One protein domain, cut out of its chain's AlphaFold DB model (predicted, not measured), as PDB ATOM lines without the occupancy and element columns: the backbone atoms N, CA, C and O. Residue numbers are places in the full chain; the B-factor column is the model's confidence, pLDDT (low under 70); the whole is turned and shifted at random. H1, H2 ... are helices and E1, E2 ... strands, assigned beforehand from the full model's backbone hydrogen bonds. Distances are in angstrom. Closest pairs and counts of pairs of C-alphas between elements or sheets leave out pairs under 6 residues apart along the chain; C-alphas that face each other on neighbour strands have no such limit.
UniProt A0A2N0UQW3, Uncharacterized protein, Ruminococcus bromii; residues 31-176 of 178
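What this domain is: This is residues 31 to 176 of the 178 residues of an uncharacterized protein of Ruminococcus bromii (UniProt A0A2N0UQW3). Two strongly twisted four-stranded sheets, E2 to E5 and E6 to E9, are partly face to face as a sandwich with crossed strands; the first curls round the short helix H1. H1 and the small strand E1 lie towards one end of the long axis, and the short helix H2 and the long loop of residues 109 to 122 towards the other. The printed part has 146 residues with two named helices and nine named strands, in the order E1 H1 E2 E3 E4 E5 E6 E7 H2 E8 E9, and its class is mostly strand. Both sheets are antiparallel, in the orders E2 E3 E4 E5 and E6 E7 E9 E8. The whole is compact, with a radius of gyration of the C-alphas of 15.2 A and spans of 45 by 37 by 21 A.

Where its parts are: Begin with E1, residues 35 to 38, 9.2 A long, at C-alpha 35 (-12.887, 59.975, -8.772). Read on to H1, residues 45 to 51, 9.9 A long. Next come E2, residues 60 to 66, 18.3 A; E3, residues 71 to 78, 22.3 A; and E4, residues 85 to 94, 28.1 A. Find C-alpha 97 at (-22.653, 48.892, -12.538); from there E5 runs 28.4 A to residue 108 and bends by 71 degrees at residue 102. E6, residues 123 to 126, covers 10.3 A, and E7, residues 131 to 138, covers 23.3 A. H2, residues 139 to 142, is 5.0 A long. E8, residues 152 to 159, covers 23.6 A, and E9, residues 165 to 175, runs 32.1 A to C-alpha 175 at (-1.317, 49.072, -3.109).

How they stand to each other: Look first at E1, which pairs with no named strand; residues 31 to 32 pair antiparallel with its residues 35 to 36. E1 and H1 are apart. H1 is on the sheet E2 E3 E4 E5, which curls round it; the closest C-alphas of H1 and E5 are those of Ala 48 and Tyr 99, 5.3 A apart. E2 to E5 form a meander, each strand the antiparallel neighbour of the one before. Find N 65 and O 73 at 2.8 A for the hairpin E2 and E3, N 87 and O 76 at 2.8 A for E3 and E4, and N 99 and O 92 at 2.8 A for E4 and E5. In the other sheet look for N 134 and O 123 at 2.8 A between E6 and E7, N 169 and O 137 at 2.7 A between E7 and E9, and N 156 and O 168 at 2.8 A between E9 and E8. The two sheets form a sandwich, face to face with best planes 44 degrees apart and strands at 33 degrees. Between them, the closest C-alphas of E2 and E8 are those of Ile 62 and Tyr 158, 6.0 A apart. E7, H2 and E8 form a split strand-helix-strand unit, two strands running the same way with E9 between them, and its crossover is right-handed. H2 is on the sheet E6 E7 E9 E8 at a height over the sheet of 7.8 A, and only just over none of its strands, with 2 of its 4 C-alphas falling on E9. In H1 every O i to N i+4 pair is within hydrogen-bond range; H2 is too short for such a pair.

The domain as a whole: The C-alphas of Asn 38 and Glu 146 are the two farthest apart, at 46.6 A. The printed part has no cut. The link from E5 to E6, 14 residues, is long, and there the chain changes from the one sheet to the other. Mean pLDDT of the printed part is 85.4; residues 80 to 83, 109 to 117 and 176 are under 70 in this model.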
ATOM      1  N   GLN A  31     -16.309  64.311 -12.917       75.50
ATOM      2  CA  GLN A  31     -15.165  63.502 -12.530       75.50
ATOM      3  C   GLN A  31     -13.993  64.437 -12.208       75.50
ATOM      4  O   GLN A  31     -13.823  65.477 -12.850       75.50
ATOM      5  N   ILE A  32     -13.211  64.095 -11.184       71.56
ATOM      6  CA  ILE A  32     -11.951  64.768 -10.845       71.56
ATOM      7  C   ILE A  32     -10.879  63.685 -10.747       71.56
ATOM      8  O   ILE A  32     -10.924  62.861  -9.835       71.56
ATOM      9  N   GLY A  33      -9.926  63.674 -11.685       77.88
ATOM     10  CA  GLY A  33      -8.999  62.543 -11.822       77.88
ATOM     11  C   GLY A  33      -9.787  61.256 -12.066       77.88
ATOM     12  O   GLY A  33     -10.711  61.271 -12.864       77.88
ATOM     13  N   ASN A  34      -9.507  60.200 -11.308       79.56
ATOM     14  CA  ASN A  34     -10.239  58.929 -11.375       79.56
ATOM     15  C   ASN A  34     -11.317  58.795 -10.280       79.56
ATOM     16  O   ASN A  34     -11.746  57.700  -9.930       79.56
ATOM     17  N   THR A  35     -11.760  59.924  -9.713       79.12
ATOM     18  CA  THR A  35     -12.887  59.975  -8.772       79.12
ATOM     19  C   THR A  35     -14.151  60.448  -9.482       79.12
ATOM     20  O   THR A  35     -14.211  61.584  -9.968       79.12
ATOM     21  N   VAL A  36     -15.188  59.609  -9.483       81.50
ATOM     22  CA  VAL A  36     -16.519  59.945 -10.007       81.50
ATOM     23  C   VAL A  36     -17.317  60.691  -8.931       81.50
ATOM     24  O   VAL A  36     -17.571  60.169  -7.851       81.50
ATOM     25  N   ILE A  37     -17.708  61.934  -9.217       78.31
ATOM     26  CA  ILE A  37     -18.537  62.774  -8.331       78.31
ATOM     27  C   ILE A  37     -20.021  62.634  -8.685       78.31
ATOM     28  O   ILE A  37     -20.882  62.652  -7.808       78.31
ATOM     29  N   ASN A  38     -20.319  62.516  -9.979       77.00
ATOM     30  CA  ASN A  38     -21.647  62.240 -10.510       77.00
ATOM     31  C   ASN A  38     -21.480  61.555 -11.869       77.00
ATOM     32  O   ASN A  38     -20.835  62.120 -12.748       77.00
ATOM     33  N   GLY A  39     -22.038  60.366 -12.058       76.75
ATOM     34  CA  GLY A  39     -21.855  59.592 -13.282       76.75
ATOM     35  C   GLY A  39     -23.064  58.723 -13.581       76.75
ATOM     36  O   GLY A  39     -23.777  58.308 -12.671       76.75
ATOM     37  N   ASN A  40     -23.309  58.460 -14.863       86.56
ATOM     38  CA  ASN A  40     -24.260  57.425 -15.249       86.56
ATOM     39  C   ASN A  40     -23.515  56.095 -15.223       86.56
ATOM     40  O   ASN A  40     -22.571  55.923 -15.985       86.56
ATOM     41  N   TYR A  41     -23.928  55.188 -14.345       91.88
ATOM     42  CA  TYR A  41     -23.378  53.842 -14.303       91.88
ATOM     43  C   TYR A  41     -24.223  52.886 -15.148       91.88
ATOM     44  O   TYR A  41     -25.458  52.947 -15.136       91.88
ATOM     45  N   TYR A  42     -23.550  51.977 -15.841       94.00
ATOM     46  CA  TYR A  42     -24.120  51.087 -16.848       94.00
ATOM     47  C   TYR A  42     -23.969  49.620 -16.463       94.00
ATOM     48  O   TYR A  42     -23.116  49.270 -15.654       94.00
ATOM     49  N   ASP A  43     -24.795  48.739 -17.025       95.62
ATOM     50  CA  ASP A  43     -24.840  47.342 -16.573       95.62
ATOM     51  C   ASP A  43     -23.597  46.543 -17.004       95.62
ATOM     52  O   ASP A  43     -23.304  45.494 -16.430       95.62
ATOM     53  N   THR A  44     -22.849  47.036 -17.998       95.12
ATOM     54  CA  THR A  44     -21.609  46.413 -18.477       95.12
ATOM     55  C   THR A  44     -20.505  47.449 -18.711       95.12
ATOM     56  O   THR A  44     -20.820  48.594 -19.051       95.12
ATOM     57  N   PRO A  45     -19.219  47.065 -18.607       94.44
ATOM     58  CA  PRO A  45     -18.106  47.955 -18.945       94.44
ATOM     59  C   PRO A  45     -18.150  48.431 -20.403       94.44
ATOM     60  O   PRO A  45     -17.919  49.604 -20.676       94.44
ATOM     61  N   LEU A  46     -18.543  47.555 -21.339       93.69
ATOM     62  CA  LEU A  46     -18.702  47.910 -22.753       93.69
ATOM     63  C   LEU A  46     -19.753  49.006 -22.968       93.69
ATOM     64  O   LEU A  46     -19.571  49.894 -23.798       93.69
ATOM     65  N   GLU A  47     -20.875  48.937 -22.252       93.19
ATOM     66  CA  GLU A  47     -21.901  49.978 -22.312       93.19
ATOM     67  C   GLU A  47     -21.367  51.301 -21.746       93.19
ATOM     68  O   GLU A  47     -21.533  52.336 -22.391       93.19
ATOM     69  N   ALA A  48     -20.663  51.258 -20.610       91.94
ATOM     70  CA  ALA A  48     -20.041  52.437 -20.011       91.94
ATOM     71  C   ALA A  48     -19.051  53.122 -20.962       91.94
ATOM     72  O   ALA A  48     -19.178  54.319 -21.220       91.94
ATOM     73  N   TYR A  49     -18.149  52.344 -21.557       90.06
ATOM     74  CA  TYR A  49     -17.165  52.810 -22.531       90.06
ATOM     75  C   TYR A  49     -17.814  53.436 -23.778       90.06
ATOM     76  O   TYR A  49     -17.470  54.540 -24.195       90.06
ATOM     77  N   ASN A  50     -18.838  52.789 -24.347       89.06
ATOM     78  CA  ASN A  50     -19.552  53.329 -25.512       89.06
ATOM     79  C   ASN A  50     -20.263  54.662 -25.224       89.06
ATOM     80  O   ASN A  50     -20.532  55.436 -26.147       89.06
ATOM     81  N   HIS A  51     -20.584  54.936 -23.958       86.62
ATOM     82  CA  HIS A  51     -21.188  56.190 -23.522       86.62
ATOM     83  C   HIS A  51     -20.173  57.280 -23.148       86.62
ATOM     84  O   HIS A  51     -20.564  58.450 -23.090       86.62
ATOM     85  N   ALA A  52     -18.906  56.925 -22.934       77.06
ATOM     86  CA  ALA A  52     -17.839  57.811 -22.470       77.06
ATOM     87  C   ALA A  52     -16.973  58.422 -23.593       77.06
ATOM     88  O   ALA A  52     -15.986  59.083 -23.291       77.06
ATOM     89  N   ASP A  53     -17.407  58.303 -24.858       71.38
ATOM     90  CA  ASP A  53     -16.664  58.677 -26.081       71.38
ATOM     91  C   ASP A  53     -15.613  57.620 -26.474       71.38
ATOM     92  O   ASP A  53     -14.406  57.793 -26.307       71.38
ATOM     93  N   ALA A  54     -16.109  56.485 -26.986       76.06
ATOM     94  CA  ALA A  54     -15.303  55.335 -27.395       76.06
ATOM     95  C   ALA A  54     -14.135  55.740 -28.314       76.06
ATOM     96  O   ALA A  54     -14.329  56.244 -29.421       76.06
ATOM     97  N   SER A  55     -12.911  55.476 -27.854       77.81
ATOM     98  CA  SER A  55     -11.658  55.885 -28.504       77.81
ATOM     99  C   SER A  55     -11.085  54.862 -29.500       77.81
ATOM    100  O   SER A  55     -10.151  55.176 -30.236       77.81
ATOM    101  N   PHE A  56     -11.625  53.648 -29.521       80.50
ATOM    102  CA  PHE A  56     -11.219  52.509 -30.348       80.50
ATOM    103  C   PHE A  56     -12.367  51.503 -30.500       80.50
ATOM    104  O   PHE A  56     -13.237  51.386 -29.626       80.50
ATOM    105  N   ASP A  57     -12.336  50.733 -31.588       84.50
ATOM    106  CA  ASP A  57     -13.292  49.653 -31.830       84.50
ATOM    107  C   ASP A  57     -12.944  48.414 -30.985       84.50
ATOM    108  O   ASP A  57     -11.922  47.748 -31.195       84.50
ATOM    109  N   VAL A  58     -13.830  48.054 -30.051       87.94
ATOM    110  CA  VAL A  58     -13.719  46.821 -29.257       87.94
ATOM    111  C   VAL A  58     -14.103  45.619 -30.118       87.94
ATOM    112  O   VAL A  58     -15.224  45.543 -30.627       87.94
ATOM    113  N   LYS A  59     -13.189  44.653 -30.274       88.25
ATOM    114  CA  LYS A  59     -13.460  43.404 -31.010       88.25
ATOM    115  C   LYS A  59     -13.908  42.278 -30.095       88.25
ATOM    116  O   LYS A  59     -14.846  41.558 -30.428       88.25
ATOM    117  N   GLU A  60     -13.244  42.135 -28.956       89.06
ATOM    118  CA  GLU A  60     -13.545  41.098 -27.976       89.06
ATOM    119  C   GLU A  60     -13.306  41.641 -26.567       89.06
ATOM    120  O   GLU A  60     -12.255  42.218 -26.279       89.06
ATOM    121  N   GLU A  61     -14.281  41.436 -25.681       92.19
ATOM    122  CA  GLU A  61     -14.054  41.574 -24.246       92.19
ATOM    123  C   GLU A  61     -13.280  40.354 -23.754       92.19
ATOM    124  O   GLU A  61     -13.737  39.222 -23.908       92.19
ATOM    125  N   ILE A  62     -12.116  40.590 -23.148       94.06
ATOM    126  CA  ILE A  62     -11.265  39.513 -22.644       94.06
ATOM    127  C   ILE A  62     -11.644  39.181 -21.205       94.06
ATOM    128  O   ILE A  62     -11.836  38.015 -20.854       94.06
ATOM    129  N   ALA A  63     -11.709  40.204 -20.349       95.50
ATOM    130  CA  ALA A  63     -12.088  40.048 -18.953       95.50
ATOM    131  C   ALA A  63     -12.418  41.383 -18.286       95.50
ATOM    132  O   ALA A  63     -11.820  42.408 -18.592       95.50
ATOM    133  N   THR A  64     -13.244  41.300 -17.247       96.50
ATOM    134  CA  THR A  64     -13.298  42.293 -16.171       96.50
ATOM    135  C   THR A  64     -12.632  41.698 -14.926       96.50
ATOM    136  O   THR A  64     -12.802  40.511 -14.607       96.50
ATOM    137  N   VAL A  65     -11.778  42.481 -14.273       95.50
ATOM    138  CA  VAL A  65     -11.060  42.113 -13.051       95.50
ATOM    139  C   VAL A  65     -11.469  43.084 -11.958       95.50
ATOM    140  O   VAL A  65     -11.046  44.236 -11.970       95.50
ATOM    141  N   ASP A  66     -12.276  42.607 -11.015       94.31
ATOM    142  CA  ASP A  66     -12.651  43.381  -9.833       94.31
ATOM    143  C   ASP A  66     -11.409  43.602  -8.960       94.31
ATOM    144  O   ASP A  66     -10.711  42.648  -8.602       94.31
ATOM    145  N   ILE A  67     -11.117  44.865  -8.650       93.94
ATOM    146  CA  ILE A  67      -9.974  45.279  -7.829       93.94
ATOM    147  C   ILE A  67     -10.443  45.524  -6.395       93.94
ATOM    148  O   ILE A  67      -9.883  44.973  -5.450       93.94
ATOM    149  N   THR A  68     -11.496  46.322  -6.246       92.19
ATOM    150  CA  THR A  68     -12.184  46.601  -4.981       92.19
ATOM    151  C   THR A  68     -13.697  46.537  -5.208       92.19
ATOM    152  O   THR A  68     -14.160  46.271  -6.314       92.19
ATOM    153  N   GLU A  69     -14.500  46.826  -4.180       91.81
ATOM    154  CA  GLU A  69     -15.952  47.000  -4.352       91.81
ATOM    155  C   GLU A  69     -16.321  48.206  -5.241       91.81
ATOM    156  O   GLU A  69     -17.469  48.306  -5.671       91.81
ATOM    157  N   LYS A  70     -15.374  49.122  -5.495       92.69
ATOM    158  CA  LYS A  70     -15.589  50.375  -6.236       92.69
ATOM    159  C   LYS A  70     -14.759  50.508  -7.505       92.69
ATOM    160  O   LYS A  70     -14.920  51.493  -8.220       92.69
ATOM    161  N   SER A  71     -13.883  49.553  -7.779       93.88
ATOM    162  CA  SER A  71     -12.885  49.680  -8.834       93.88
ATOM    163  C   SER A  71     -12.704  48.357  -9.552       93.88
ATOM    164  O   SER A  71     -12.560  47.306  -8.923       93.88
ATOM    165  N   ALA A  72     -12.679  48.411 -10.877       96.12
ATOM    166  CA  ALA A  72     -12.412  47.269 -11.736       96.12
ATOM    167  C   ALA A  72     -11.474  47.661 -12.880       96.12
ATOM    168  O   ALA A  72     -11.383  48.823 -13.269       96.12
ATOM    169  N   ILE A  73     -10.779  46.671 -13.430       95.94
ATOM    170  CA  ILE A  73     -10.006  46.806 -14.663       95.94
ATOM    171  C   ILE A  73     -10.705  46.007 -15.754       95.94
ATOM    172  O   ILE A  73     -10.949  44.808 -15.597       95.94
ATOM    173  N   TRP A  74     -10.997  46.662 -16.870       96.19
ATOM    174  CA  TRP A  74     -11.564  46.036 -18.055       96.19
ATOM    175  C   TRP A  74     -10.468  45.816 -19.096       96.19
ATOM    176  O   TRP A  74      -9.730  46.735 -19.444       96.19
ATOM    177  N   LEU A  75     -10.327  44.574 -19.557       94.56
ATOM    178  CA  LEU A  75      -9.356  44.175 -20.568       94.56
ATOM    179  C   LEU A  75     -10.082  43.803 -21.853       94.56
ATOM    180  O   LEU A  75     -10.909  42.884 -21.868       94.56
ATOM    181  N   VAL A  76      -9.711  44.463 -22.944       92.31
ATOM    182  CA  VAL A  76     -10.313  44.244 -24.260       92.31
ATOM    183  C   VAL A  76      -9.266  44.101 -25.345       92.31
ATOM    184  O   VAL A  76      -8.164  44.634 -25.253       92.31
ATOM    185  N   TYR A  77      -9.622  43.369 -26.390       89.06
ATOM    186  CA  TYR A  77      -8.832  43.265 -27.605       89.06
ATOM    187  C   TYR A  77      -9.361  44.241 -28.662       89.06
ATOM    188  O   TYR A  77     -10.567  44.293 -28.938       89.06
ATOM    189  N   THR A  78      -8.438  44.985 -29.273       85.12
ATOM    190  CA  THR A  78      -8.682  45.859 -30.426       85.12
ATOM    191  C   THR A  78      -7.655  45.591 -31.532       85.12
ATOM    192  O   THR A  78      -6.532  45.159 -31.260       85.12
ATOM    193  N   ASP A  79      -8.042  45.839 -32.785       72.88
ATOM    194  CA  ASP A  79      -7.201  45.669 -33.978       72.88
ATOM    195  C   ASP A  79      -6.892  46.992 -34.713       72.88
ATOM    196  O   ASP A  79      -6.337  46.968 -35.814       72.88
ATOM    197  N   ASP A  80      -7.187  48.140 -34.089       65.19
ATOM    198  CA  ASP A  80      -7.169  49.473 -34.720       65.19
ATOM    199  C   ASP A  80      -5.782  49.936 -35.233       65.19
ATOM    200  O   ASP A  80      -5.678  50.888 -36.008       65.19
ATOM    201  N   SER A  81      -4.685  49.276 -34.839       56.16
ATOM    202  CA  SER A  81      -3.309  49.752 -35.072       56.16
ATOM    203  C   SER A  81      -2.441  48.886 -36.002       56.16
ATOM    204  O   SER A  81      -1.264  49.193 -36.190       56.16
ATOM    205  N   ASN A  82      -2.990  47.844 -36.645       56.16
ATOM    206  CA  ASN A  82      -2.235  46.766 -37.328       56.16
ATOM    207  C   ASN A  82      -1.373  45.893 -36.394       56.16
ATOM    208  O   ASN A  82      -0.611  45.050 -36.874       56.16
ATOM    209  N   GLU A  83      -1.486  46.074 -35.079       64.38
ATOM    210  CA  GLU A  83      -0.777  45.291 -34.076       64.38
ATOM    211  C   GLU A  83      -1.772  44.775 -33.036       64.38
ATOM    212  O   GLU A  83      -2.649  45.502 -32.575       64.38
ATOM    213  N   ASP A  84      -1.611  43.507 -32.665       70.88
ATOM    214  CA  ASP A  84      -2.353  42.855 -31.591       70.88
ATOM    215  C   ASP A  84      -2.248  43.660 -30.286       70.88
ATOM    216  O   ASP A  84      -1.211  43.619 -29.607       70.88
ATOM    217  N   THR A  85      -3.305  44.404 -29.950       83.06
ATOM    218  CA  THR A  85      -3.302  45.344 -28.827       83.06
ATOM    219  C   THR A  85      -4.346  44.936 -27.800       83.06
ATOM    220  O   THR A  85      -5.530  44.787 -28.107       83.06
ATOM    221  N   ILE A  86      -3.890  44.761 -26.562       87.75
ATOM    222  CA  ILE A  86      -4.769  44.668 -25.401       87.75
ATOM    223  C   ILE A  86      -4.920  46.078 -24.856       87.75
ATOM    224  O   ILE A  86      -3.922  46.747 -24.586       87.75
ATOM    225  N   VAL A  87      -6.159  46.514 -24.689       89.69
ATOM    226  CA  VAL A  87      -6.470  47.746 -23.979       89.69
ATOM    227  C   VAL A  87      -6.826  47.407 -22.544       89.69
ATOM    228  O   VAL A  87      -7.567  46.454 -22.291       89.69
ATOM    229  N   VAL A  88      -6.252  48.165 -21.621       91.88
ATOM    230  CA  VAL A  88      -6.518  48.081 -20.190       91.88
ATOM    231  C   VAL A  88      -7.185  49.385 -19.785       91.88
ATOM    232  O   VAL A  88      -6.573  50.442 -19.918       91.88
ATOM    233  N   GLU A  89      -8.423  49.293 -19.317       92.12
ATOM    234  CA  GLU A  89      -9.267  50.440 -18.979       92.12
ATOM    235  C   GLU A  89      -9.634  50.410 -17.493       92.12
ATOM    236  O   GLU A  89     -10.050  49.370 -16.961       92.12
ATOM    237  N   GLY A  90      -9.494  51.549 -16.815       93.62
ATOM    238  CA  GLY A  90      -9.981  51.733 -15.451       93.62
ATOM    239  C   GLY A  90     -11.496  51.954 -15.401       93.62
ATOM    240  O   GLY A  90     -12.027  52.833 -16.071       93.62
ATOM    241  N   MET A  91     -12.190  51.204 -14.546       94.50
ATOM    242  CA  MET A  91     -13.633  51.323 -14.325       94.50
ATOM    243  C   MET A  91     -13.930  51.685 -12.870       94.50
ATOM    244  O   MET A  91     -13.448  51.021 -11.952       94.50
ATOM    245  N   SER A  92     -14.785  52.688 -12.658       94.12
ATOM    246  CA  SER A  92     -15.459  52.897 -11.372       94.12
ATOM    247  C   SER A  92     -16.680  51.989 -11.287       94.12
ATOM    248  O   SER A  92     -17.411  51.827 -12.268       94.12
ATOM    249  N   VAL A  93     -16.922  51.414 -10.113       94.69
ATOM    250  CA  VAL A  93     -17.990  50.449  -9.850       94.69
ATOM    251  C   VAL A  93     -18.911  50.972  -8.753       94.69
ATOM    252  O   VAL A  93     -18.469  51.374  -7.679       94.69
ATOM    253  N   GLU A  94     -20.216  50.943  -9.010       93.06
ATOM    254  CA  GLU A  94     -21.247  51.271  -8.024       93.06
ATOM    255  C   GLU A  94     -22.455  50.355  -8.240       93.06
ATOM    256  O   GLU A  94     -22.954  50.233  -9.355       93.06
ATOM    257  N   ASP A  95     -22.907  49.658  -7.191       92.31
ATOM    258  CA  ASP A  95     -24.038  48.716  -7.252       92.31
ATOM    259  C   ASP A  95     -23.939  47.664  -8.388       92.31
ATOM    260  O   ASP A  95     -24.941  47.285  -8.998       92.31
ATOM    261  N   ASN A  96     -22.728  47.150  -8.649       92.12
ATOM    262  CA  ASN A  96     -22.391  46.239  -9.763       92.12
ATOM    263  C   ASN A  96     -22.615  46.829 -11.168       92.12
ATOM    264  O   ASN A  96     -22.781  46.085 -12.136       92.12
ATOM    265  N   LYS A  97     -22.639  48.155 -11.278       95.25
ATOM    266  CA  LYS A  97     -22.653  48.892 -12.538       95.25
ATOM    267  C   LYS A  97     -21.329  49.625 -12.720       95.25
ATOM    268  O   LYS A  97     -20.606  49.850 -11.754       95.25
ATOM    269  N   TYR A  98     -21.044  50.031 -13.949       95.25
ATOM    270  CA  TYR A  98     -19.735  50.516 -14.374       95.25
ATOM    271  C   TYR A  98     -19.803  51.940 -14.909       95.25
ATOM    272  O   TYR A  98     -20.752  52.314 -15.599       95.25
ATOM    273  N   TYR A  99     -18.768  52.710 -14.613       93.19
ATOM    274  CA  TYR A  99     -18.495  54.009 -15.198       93.19
ATOM    275  C   TYR A  99     -17.059  54.000 -15.722       93.19
ATOM    276  O   TYR A  99     -16.134  53.683 -14.974       93.19
ATOM    277  N   ASP A 100     -16.889  54.338 -16.996       91.69
ATOM    278  CA  ASP A 100     -15.579  54.399 -17.638       91.69
ATOM    279  C   ASP A 100     -14.802  55.635 -17.168       91.69
ATOM    280  O   ASP A 100     -15.307  56.758 -17.233       91.69
ATOM    281  N   LEU A 101     -13.588  55.428 -16.655       89.88
ATOM    282  CA  LEU A 101     -12.740  56.506 -16.150       89.88
ATOM    283  C   LEU A 101     -11.945  57.200 -17.261       89.88
ATOM    284  O   LEU A 101     -11.432  58.297 -17.014       89.88
ATOM    285  N   GLY A 102     -11.845  56.594 -18.450       84.94
ATOM    286  CA  GLY A 102     -10.997  57.071 -19.544       84.94
ATOM    287  C   GLY A 102      -9.496  56.985 -19.235       84.94
ATOM    288  O   GLY A 102      -8.697  57.714 -19.830       84.94
ATOM    289  N   ASP A 103      -9.112  56.151 -18.263       81.06
ATOM    290  CA  ASP A 103      -7.717  55.840 -17.943       81.06
ATOM    291  C   ASP A 103      -7.297  54.595 -18.732       81.06
ATOM    292  O   ASP A 103      -7.320  53.460 -18.242       81.06
ATOM    293  N   THR A 104      -7.001  54.844 -20.007       83.50
ATOM    294  CA  THR A 104      -6.713  53.834 -21.021       83.50
ATOM    295  C   THR A 104      -5.208  53.604 -21.168       83.50
ATOM    296  O   THR A 104      -4.445  54.529 -21.465       83.50
ATOM    297  N   ALA A 105      -4.774  52.345 -21.120       84.69
ATOM    298  CA  ALA A 105      -3.439  51.938 -21.549       84.69
ATOM    299  C   ALA A 105      -3.492  50.945 -22.716       84.69
ATOM    300  O   ALA A 105      -4.201  49.941 -22.678       84.69
ATOM    301  N   LEU A 106      -2.681  51.203 -23.747       81.81
ATOM    302  CA  LEU A 106      -2.535  50.339 -24.918       81.81
ATOM    303  C   LEU A 106      -1.286  49.468 -24.772       81.81
ATOM    304  O   LEU A 106      -0.158  49.968 -24.777       81.81
ATOM    305  N   LEU A 107      -1.474  48.154 -24.683       77.81
ATOM    306  CA  LEU A 107      -0.395  47.186 -24.533       77.81
ATOM    307  C   LEU A 107      -0.241  46.358 -25.808       77.81
ATOM    308  O   LEU A 107      -1.033  45.461 -26.099       77.81
ATOM    309  N   ASN A 108       0.823  46.637 -26.559       74.12
ATOM    310  CA  ASN A 108       1.172  45.875 -27.755       74.12
ATOM    311  C   ASN A 108       1.804  44.520 -27.377       74.12
ATOM    312  O   ASN A 108       2.928  44.454 -26.860       74.12
ATOM    313  N   CYS A 109       1.115  43.430 -27.726       64.25
ATOM    314  CA  CYS A 109       1.530  42.050 -27.458       64.25
ATOM    315  C   CYS A 109       2.762  41.603 -28.269       64.25
ATOM    316  O   CYS A 109       3.540  40.757 -27.819       64.25
ATOM    317  N   GLN A 110       2.989  42.162 -29.460       59.50
ATOM    318  CA  GLN A 110       4.085  41.764 -30.350       59.50
ATOM    319  C   GLN A 110       5.462  42.195 -29.834       59.50
ATOM    320  O   GLN A 110       6.439  41.458 -30.001       59.50
ATOM    321  N   SER A 111       5.537  43.337 -29.146       55.00
ATOM    322  CA  SER A 111       6.773  43.842 -28.528       55.00
ATOM    323  C   SER A 111       7.262  42.990 -27.340       55.00
ATOM    324  O   SER A 111       8.431  43.058 -26.957       55.00
ATOM    325  N   ARG A 112       6.400  42.116 -26.798       58.09
ATOM    326  CA  ARG A 112       6.616  41.360 -25.548       58.09
ATOM    327  C   ARG A 112       7.018  39.898 -25.757       58.09
ATOM    328  O   ARG A 112       6.997  39.098 -24.823       58.09
ATOM    329  N   LYS A 113       7.425  39.545 -26.982       55.44
ATOM    330  CA  LYS A 113       7.904  38.202 -27.357       55.44
ATOM    331  C   LYS A 113       9.269  37.836 -26.765       55.44
ATOM    332  O   LYS A 113       9.587  36.650 -26.718       55.44
ATOM    333  N   ASN A 114      10.058  38.797 -26.284       55.78
ATOM    334  CA  ASN A 114      11.339  38.483 -25.653       55.78
ATOM    335  C   ASN A 114      11.145  38.035 -24.197       55.78
ATOM    336  O   ASN A 114      10.529  38.767 -23.424       55.78
ATOM    337  N   PRO A 115      11.690  36.872 -23.798       55.59
ATOM    338  CA  PRO A 115      11.655  36.448 -22.409       55.59
ATOM    339  C   PRO A 115      12.511  37.412 -21.589       55.59
ATOM    340  O   PRO A 115      13.738  37.432 -21.711       55.59
ATOM    341  N   GLN A 116      11.867  38.237 -20.769       62.22
ATOM    342  CA  GLN A 116      12.578  38.950 -19.722       62.22
ATOM    343  C   GLN A 116      12.935  37.949 -18.620       62.22
ATOM    344  O   GLN A 116      12.126  37.102 -18.250       62.22
ATOM    345  N   SER A 117      14.158  38.028 -18.095       66.62
ATOM    346  CA  SER A 117      14.598  37.194 -16.967       66.62
ATOM    347  C   SER A 117      13.889  37.548 -15.654       66.62
ATOM    348  O   SER A 117      13.990  36.806 -14.680       66.62
ATOM    349  N   LYS A 118      13.189  38.685 -15.625       72.75
ATOM    350  CA  LYS A 118      12.402  39.208 -14.513       72.75
ATOM    351  C   LYS A 118      11.244  40.026 -15.090       72.75
ATOM    352  O   LYS A 118      11.464  40.739 -16.059       72.75
ATOM    353  N   ILE A 119      10.054  39.921 -14.501       81.00
ATOM    354  CA  ILE A 119       8.926  40.816 -14.797       81.00
ATOM    355  C   ILE A 119       8.903  41.920 -13.740       81.00
ATOM    356  O   ILE A 119       9.000  41.624 -12.546       81.00
ATOM    357  N   GLU A 120       8.750  43.163 -14.182       83.44
ATOM    358  CA  GLU A 120       8.448  44.321 -13.339       83.44
ATOM    359  C   GLU A 120       7.044  44.839 -13.701       83.44
ATOM    360  O   GLU A 120       6.601  44.691 -14.840       83.44
ATOM    361  N   LEU A 121       6.293  45.336 -12.712       87.00
ATOM    362  CA  LEU A 121       4.946  45.881 -12.917       87.00
ATOM    363  C   LEU A 121       5.067  47.370 -13.260       87.00
ATOM    364  O   LEU A 121       4.910  48.222 -12.389       87.00
ATOM    365  N   ASP A 122       5.420  47.660 -14.511       84.94
ATOM    366  CA  ASP A 122       5.807  49.011 -14.947       84.94
ATOM    367  C   ASP A 122       4.617  49.940 -15.233       84.94
ATOM    368  O   ASP A 122       4.793  51.155 -15.354       84.94
ATOM    369  N   ASN A 123       3.405  49.391 -15.337       88.69
ATOM    370  CA  ASN A 123       2.190  50.163 -15.588       88.69
ATOM    371  C   ASN A 123       1.402  50.334 -14.294       88.69
ATOM    372  O   ASN A 123       1.487  49.501 -13.392       88.69
ATOM    373  N   TYR A 124       0.604  51.396 -14.212       91.00
ATOM    374  CA  TYR A 124      -0.319  51.584 -13.102       91.00
ATOM    375  C   TYR A 124      -1.610  52.270 -13.545       91.00
ATOM    376  O   TYR A 124      -1.601  53.028 -14.510       91.00
ATOM    377  N   ILE A 125      -2.696  51.982 -12.831       89.94
ATOM    378  CA  ILE A 125      -3.948  52.750 -12.836       89.94
ATOM    379  C   ILE A 125      -4.206  53.159 -11.386       89.94
ATOM    380  O   ILE A 125      -4.031  52.357 -10.462       89.94
ATOM    381  N   GLU A 126      -4.575  54.417 -11.179       90.06
ATOM    382  CA  GLU A 126      -4.840  54.974  -9.852       90.06
ATOM    383  C   GLU A 126      -6.333  55.244  -9.705       90.06
ATOM    384  O   GLU A 126      -6.868  56.150 -10.325       90.06
ATOM    385  N   PHE A 127      -7.028  54.446  -8.911       89.12
ATOM    386  CA  PHE A 127      -8.432  54.651  -8.584       89.12
ATOM    387  C   PHE A 127      -8.573  55.573  -7.372       89.12
ATOM    388  O   PHE A 127      -7.615  55.848  -6.658       89.12
ATOM    389  N   SER A 128      -9.798  56.020  -7.093       85.62
ATOM    390  CA  SER A 128     -10.078  56.829  -5.896       85.62
ATOM    391  C   SER A 128      -9.819  56.111  -4.560       85.62
ATOM    392  O   SER A 128      -9.753  56.766  -3.522       85.62
ATOM    393  N   ASP A 129      -9.734  54.778  -4.574       87.81
ATOM    394  CA  ASP A 129      -9.640  53.917  -3.393       87.81
ATOM    395  C   ASP A 129      -8.515  52.872  -3.466       87.81
ATOM    396  O   ASP A 129      -8.370  52.071  -2.542       87.81
ATOM    397  N   ALA A 130      -7.741  52.845  -4.553       90.62
ATOM    398  CA  ALA A 130      -6.675  51.874  -4.753       90.62
ATOM    399  C   ALA A 130      -5.704  52.321  -5.843       90.62
ATOM    400  O   ALA A 130      -6.116  52.816  -6.890       90.62
ATOM    401  N   LYS A 131      -4.424  51.992  -5.680       92.50
ATOM    402  CA  LYS A 131      -3.461  52.022  -6.782       92.50
ATOM    403  C   LYS A 131      -3.155  50.607  -7.246       92.50
ATOM    404  O   LYS A 131      -2.774  49.756  -6.445       92.50
ATOM    405  N   VAL A 132      -3.267  50.352  -8.545       93.31
ATOM    406  CA  VAL A 132      -2.966  49.040  -9.131       93.31
ATOM    407  C   VAL A 132      -1.752  49.158 -10.025       93.31
ATOM    408  O   VAL A 132      -1.835  49.772 -11.080       93.31
ATOM    409  N   ASN A 133      -0.641  48.534  -9.632       93.56
ATOM    410  CA  ASN A 133       0.495  48.330 -10.531       93.56
ATOM    411  C   ASN A 133       0.271  47.023 -11.293       93.56
ATOM    412  O   ASN A 133      -0.117  46.027 -10.679       93.56
ATOM    413  N   TYR A 134       0.500  46.997 -12.602       92.19
ATOM    414  CA  TYR A 134       0.192  45.834 -13.426       92.19
ATOM    415  C   TYR A 134       1.134  45.641 -14.614       92.19
ATOM    416  O   TYR A 134       1.857  46.539 -15.050       92.19
ATOM    417  N   GLU A 135       1.096  44.425 -15.155       89.62
ATOM    418  CA  GLU A 135       1.741  44.070 -16.407       89.62
ATOM    419  C   GLU A 135       0.975  42.957 -17.140       89.62
ATOM    420  O   GLU A 135       0.337  42.104 -16.526       89.62
ATOM    421  N   VAL A 136       1.066  42.941 -18.470       88.00
ATOM    422  CA  VAL A 136       0.524  41.870 -19.323       88.00
ATOM    423  C   VAL A 136       1.657  41.100 -19.989       88.00
ATOM    424  O   VAL A 136       2.419  41.645 -20.787       88.00
ATOM    425  N   VAL A 137       1.761  39.803 -19.711       86.38
ATOM    426  CA  VAL A 137       2.865  38.981 -20.223       86.38
ATOM    427  C   VAL A 137       2.348  37.778 -20.989       86.38
ATOM    428  O   VAL A 137       1.479  37.059 -20.516       86.38
ATOM    429  N   MET A 138       2.920  37.520 -22.166       87.12
ATOM    430  CA  MET A 138       2.595  36.334 -22.967       87.12
ATOM    431  C   MET A 138       2.792  35.052 -22.152       87.12
ATOM    432  O   MET A 138       3.818  34.898 -21.480       87.12
ATOM    433  N   LYS A 139       1.847  34.110 -22.248       89.19
ATOM    434  CA  LYS A 139       1.827  32.903 -21.410       89.19
ATOM    435  C   LYS A 139       3.116  32.091 -21.520       89.19
ATOM    436  O   LYS A 139       3.725  31.756 -20.507       89.19
ATOM    437  N   ASP A 140       3.600  31.903 -22.744       87.31
ATOM    438  CA  ASP A 140       4.852  31.197 -23.035       87.31
ATOM    439  C   ASP A 140       6.088  31.833 -22.386       87.31
ATOM    440  O   ASP A 140       7.073  31.142 -22.121       87.31
ATOM    441  N   ASN A 141       6.080  33.152 -22.181       86.25
ATOM    442  CA  ASN A 141       7.174  33.861 -21.520       86.25
ATOM    443  C   ASN A 141       7.023  33.793 -20.007       86.25
ATOM    444  O   ASN A 141       8.004  33.517 -19.319       86.25
ATOM    445  N   TYR A 142       5.798  33.955 -19.503       87.38
ATOM    446  CA  TYR A 142       5.502  33.761 -18.092       87.38
ATOM    447  C   TYR A 142       5.936  32.363 -17.637       87.38
ATOM    448  O   TYR A 142       6.658  32.241 -16.651       87.38
ATOM    449  N   ASP A 143       5.575  31.303 -18.361       89.19
ATOM    450  CA  ASP A 143       5.864  29.900 -18.016       89.19
ATOM    451  C   ASP A 143       7.350  29.540 -17.957       89.19
ATOM    452  O   ASP A 143       7.718  28.606 -17.246       89.19
ATOM    453  N   LYS A 144       8.209  30.299 -18.642       86.94
ATOM    454  CA  LYS A 144       9.668  30.098 -18.636       86.94
ATOM    455  C   LYS A 144      10.375  30.760 -17.455       86.94
ATOM    456  O   LYS A 144      11.573  30.548 -17.289       86.94
ATOM    457  N   LEU A 145       9.679  31.574 -16.663       85.00
ATOM    458  CA  LEU A 145      10.284  32.238 -15.514       85.00
ATOM    459  C   LEU A 145      10.645  31.228 -14.430       85.00
ATOM    460  O   LEU A 145       9.781  30.509 -13.931       85.00
ATOM    461  N   GLU A 146      11.912  31.242 -14.021       84.81
ATOM    462  CA  GLU A 146      12.392  30.450 -12.884       84.81
ATOM    463  C   GLU A 146      11.705  30.870 -11.581       84.81
ATOM    464  O   GLU A 146      11.375  30.025 -10.753       84.81
ATOM    465  N   ASN A 147      11.451  32.175 -11.425       84.31
ATOM    466  CA  ASN A 147      10.761  32.752 -10.278       84.31
ATOM    467  C   ASN A 147       9.603  33.620 -10.769       84.31
ATOM    468  O   ASN A 147       9.814  34.610 -11.472       84.31
ATOM    469  N   LYS A 148       8.377  33.248 -10.397       86.38
ATOM    470  CA  LYS A 148       7.190  34.065 -10.664       86.38
ATOM    471  C   LYS A 148       7.199  35.295  -9.743       86.38
ATOM    472  O   LYS A 148       7.648  35.166  -8.602       86.38
ATOM    473  N   PRO A 149       6.730  36.464 -10.210       85.50
ATOM    474  CA  PRO A 149       6.556  37.622  -9.341       85.50
ATOM    475  C   PRO A 149       5.547  37.309  -8.227       85.50
ATOM    476  O   PRO A 149       4.577  36.587  -8.453       85.50
ATOM    477  N   ASP A 150       5.793  37.850  -7.035       89.94
ATOM    478  CA  ASP A 150       4.889  37.746  -5.885       89.94
ATOM    479  C   ASP A 150       3.766  38.783  -6.021       89.94
ATOM    480  O   ASP A 150       3.803  39.864  -5.434       89.94
ATOM    481  N   CYS A 151       2.821  38.499  -6.916       91.56
ATOM    482  CA  CYS A 151       1.667  39.341  -7.206       91.56
ATOM    483  C   CYS A 151       0.455  38.490  -7.612       91.56
ATOM    484  O   CYS A 151       0.554  37.272  -7.798       91.56
ATOM    485  N   LEU A 152      -0.709  39.125  -7.740       95.12
ATOM    486  CA  LEU A 152      -1.903  38.458  -8.243       95.12
ATOM    487  C   LEU A 152      -1.762  38.228  -9.749       95.12
ATOM    488  O   LEU A 152      -1.176  39.036 -10.470       95.12
ATOM    489  N   SER A 153      -2.307  37.114 -10.231       93.62
ATOM    490  CA  SER A 153      -2.207  36.725 -11.637       93.62
ATOM    491  C   SER A 153      -3.513  36.141 -12.155       93.62
ATOM    492  O   SER A 153      -4.134  35.325 -11.471       93.62
ATOM    493  N   LYS A 154      -3.882  36.482 -13.389       95.06
ATOM    494  CA  LYS A 154      -5.008  35.883 -14.112       95.06
ATOM    495  C   LYS A 154      -4.548  35.461 -15.504       95.06
ATOM    496  O   LYS A 154      -4.081  36.291 -16.279       95.06
ATOM    497  N   GLU A 155      -4.651  34.171 -15.807       94.88
ATOM    498  CA  GLU A 155      -4.417  33.660 -17.159       94.88
ATOM    499  C   GLU A 155      -5.632  33.986 -18.030       94.88
ATOM    500  O   GLU A 155      -6.769  33.725 -17.638       94.88
ATOM    501  N   LEU A 156      -5.386  34.586 -19.188       93.94
ATOM    502  CA  LEU A 156      -6.400  35.126 -20.083       93.94
ATOM    503  C   LEU A 156      -6.057  34.784 -21.533       93.94
ATOM    504  O   LEU A 156      -4.919  34.452 -21.873       93.94
ATOM    505  N   SER A 157      -7.059  34.868 -22.399       92.56
ATOM    506  CA  SER A 157      -6.868  34.672 -23.828       92.56
ATOM    507  C   SER A 157      -7.922  35.396 -24.639       92.56
ATOM    508  O   SER A 157      -9.052  35.502 -24.180       92.56
ATOM    509  N   TYR A 158      -7.568  35.778 -25.859       88.50
ATOM    510  CA  TYR A 158      -8.504  36.261 -26.871       88.50
ATOM    511  C   TYR A 158      -8.251  35.530 -28.193       88.50
ATOM    512  O   TYR A 158      -7.211  34.873 -28.357       88.50
ATOM    513  N   THR A 159      -9.197  35.617 -29.125       86.88
ATOM    514  CA  THR A 159      -9.048  35.064 -30.475       86.88
ATOM    515  C   THR A 159      -9.113  36.187 -31.498       86.88
ATOM    516  O   THR A 159     -10.107  36.901 -31.587       86.88
ATOM    517  N   ASP A 160      -8.053  36.346 -32.291       81.25
ATOM    518  CA  ASP A 160      -8.015  37.381 -33.322       81.25
ATOM    519  C   ASP A 160      -9.018  37.102 -34.465       81.25
ATOM    520  O   ASP A 160      -9.606  36.025 -34.599       81.25
ATOM    521  N   GLN A 161      -9.169  38.078 -35.360       77.12
ATOM    522  CA  GLN A 161     -10.034  37.979 -36.544       77.12
ATOM    523  C   GLN A 161      -9.666  36.843 -37.521       77.12
ATOM    524  O   GLN A 161     -10.484  36.453 -38.355       77.12
ATOM    525  N   ASN A 162      -8.450  36.302 -37.429       82.81
ATOM    526  CA  ASN A 162      -7.968  35.186 -38.241       82.81
ATOM    527  C   ASN A 162      -8.172  33.825 -37.548       82.81
ATOM    528  O   ASN A 162      -7.819  32.792 -38.119       82.81
ATOM    529  N   GLY A 163      -8.741  33.804 -36.337       84.62
ATOM    530  CA  GLY A 163      -8.923  32.597 -35.534       84.62
ATOM    531  C   GLY A 163      -7.677  32.173 -34.751       84.62
ATOM    532  O   GLY A 163      -7.640  31.051 -34.240       84.62
ATOM    533  N   ASN A 164      -6.652  33.023 -34.658       84.94
ATOM    534  CA  ASN A 164      -5.467  32.742 -33.857       84.94
ATOM    535  C   ASN A 164      -5.757  33.053 -32.391       84.94
ATOM    536  O   ASN A 164      -6.114  34.175 -32.034       84.94
ATOM    537  N   LYS A 165      -5.562  32.054 -31.531       89.06
ATOM    538  CA  LYS A 165      -5.654  32.231 -30.084       89.06
ATOM    539  C   LYS A 165      -4.355  32.832 -29.551       89.06
ATOM    540  O   LYS A 165      -3.282  32.270 -29.775       89.06
ATOM    541  N   THR A 166      -4.477  33.899 -28.773       87.00
ATOM    542  CA  THR A 166      -3.378  34.484 -28.003       87.00
ATOM    543  C   THR A 166      -3.627  34.263 -26.518       87.00
ATOM    544  O   THR A 166      -4.704  34.575 -26.020       87.00
ATOM    545  N   GLU A 167      -2.632  33.734 -25.804       90.94
ATOM    546  CA  GLU A 167      -2.690  33.481 -24.360       90.94
ATOM    547  C   GLU A 167      -1.682  34.357 -23.617       90.94
ATOM    548  O   GLU A 167      -0.513  34.482 -24.004       90.94
ATOM    549  N   PHE A 168      -2.125  34.950 -22.515       89.88
ATOM    550  CA  PHE A 168      -1.331  35.860 -21.704       89.88
ATOM    551  C   PHE A 168      -1.715  35.769 -20.227       89.88
ATOM    552  O   PHE A 168      -2.674  35.104 -19.841       89.88
ATOM    553  N   VAL A 169      -0.928  36.421 -19.382       91.69
ATOM    554  CA  VAL A 169      -1.145  36.533 -17.947       91.69
ATOM    555  C   VAL A 169      -1.209  38.009 -17.601       91.69
ATOM    556  O   VAL A 169      -0.259  38.748 -17.859       91.69
ATOM    557  N   PHE A 170      -2.334  38.427 -17.032       92.94
ATOM    558  CA  PHE A 170      -2.474  39.726 -16.391       92.94
ATOM    559  C   PHE A 170      -1.949  39.617 -14.962       92.94
ATOM    560  O   PHE A 170      -2.479  38.846 -14.160       92.94
ATOM    561  N   LEU A 171      -0.876  40.340 -14.672       93.00
ATOM    562  CA  LEU A 171      -0.212  40.395 -13.378       93.00
ATOM    563  C   LEU A 171      -0.522  41.734 -12.737       93.00
ATOM    564  O   LEU A 171      -0.390  42.756 -13.401       93.00
ATOM    565  N   TYR A 172      -0.907  41.745 -11.468       94.50
ATOM    566  CA  TYR A 172      -1.247  42.989 -10.793       94.50
ATOM    567  C   TYR A 172      -1.000  42.928  -9.289       94.50
ATOM    568  O   TYR A 172      -1.043  41.872  -8.655       94.50
ATOM    569  N   GLN A 173      -0.738  44.094  -8.715       95.38
ATOM    570  CA  GLN A 173      -0.584  44.298  -7.288       95.38
ATOM    571  C   GLN A 173      -1.371  45.536  -6.882       95.38
ATOM    572  O   GLN A 173      -1.181  46.615  -7.444       95.38
ATOM    573  N   ILE A 174      -2.233  45.360  -5.887       94.12
ATOM    574  CA  ILE A 174      -3.006  46.440  -5.284       94.12
ATOM    575  C   ILE A 174      -2.164  47.013  -4.148       94.12
ATOM    576  O   ILE A 174      -1.720  46.279  -3.263       94.12
ATOM    577  N   SER A 175      -1.892  48.308  -4.206       87.56
ATOM    578  CA  SER A 175      -1.317  49.072  -3.109       87.56
ATOM    579  C   SER A 175      -2.452  49.843  -2.445       87.56
ATOM    580  O   SER A 175      -3.197  50.551  -3.124       87.56
ATOM    581  N   GLU A 176      -2.601  49.666  -1.135       69.25
ATOM    582  CA  GLU A 176      -3.408  50.580  -0.330       69.25
ATOM    583  C   GLU A 176      -2.650  51.912  -0.279       69.25
ATOM    584  O   GLU A 176      -1.434  51.918  -0.067       69.25
TER     585      GLU A 176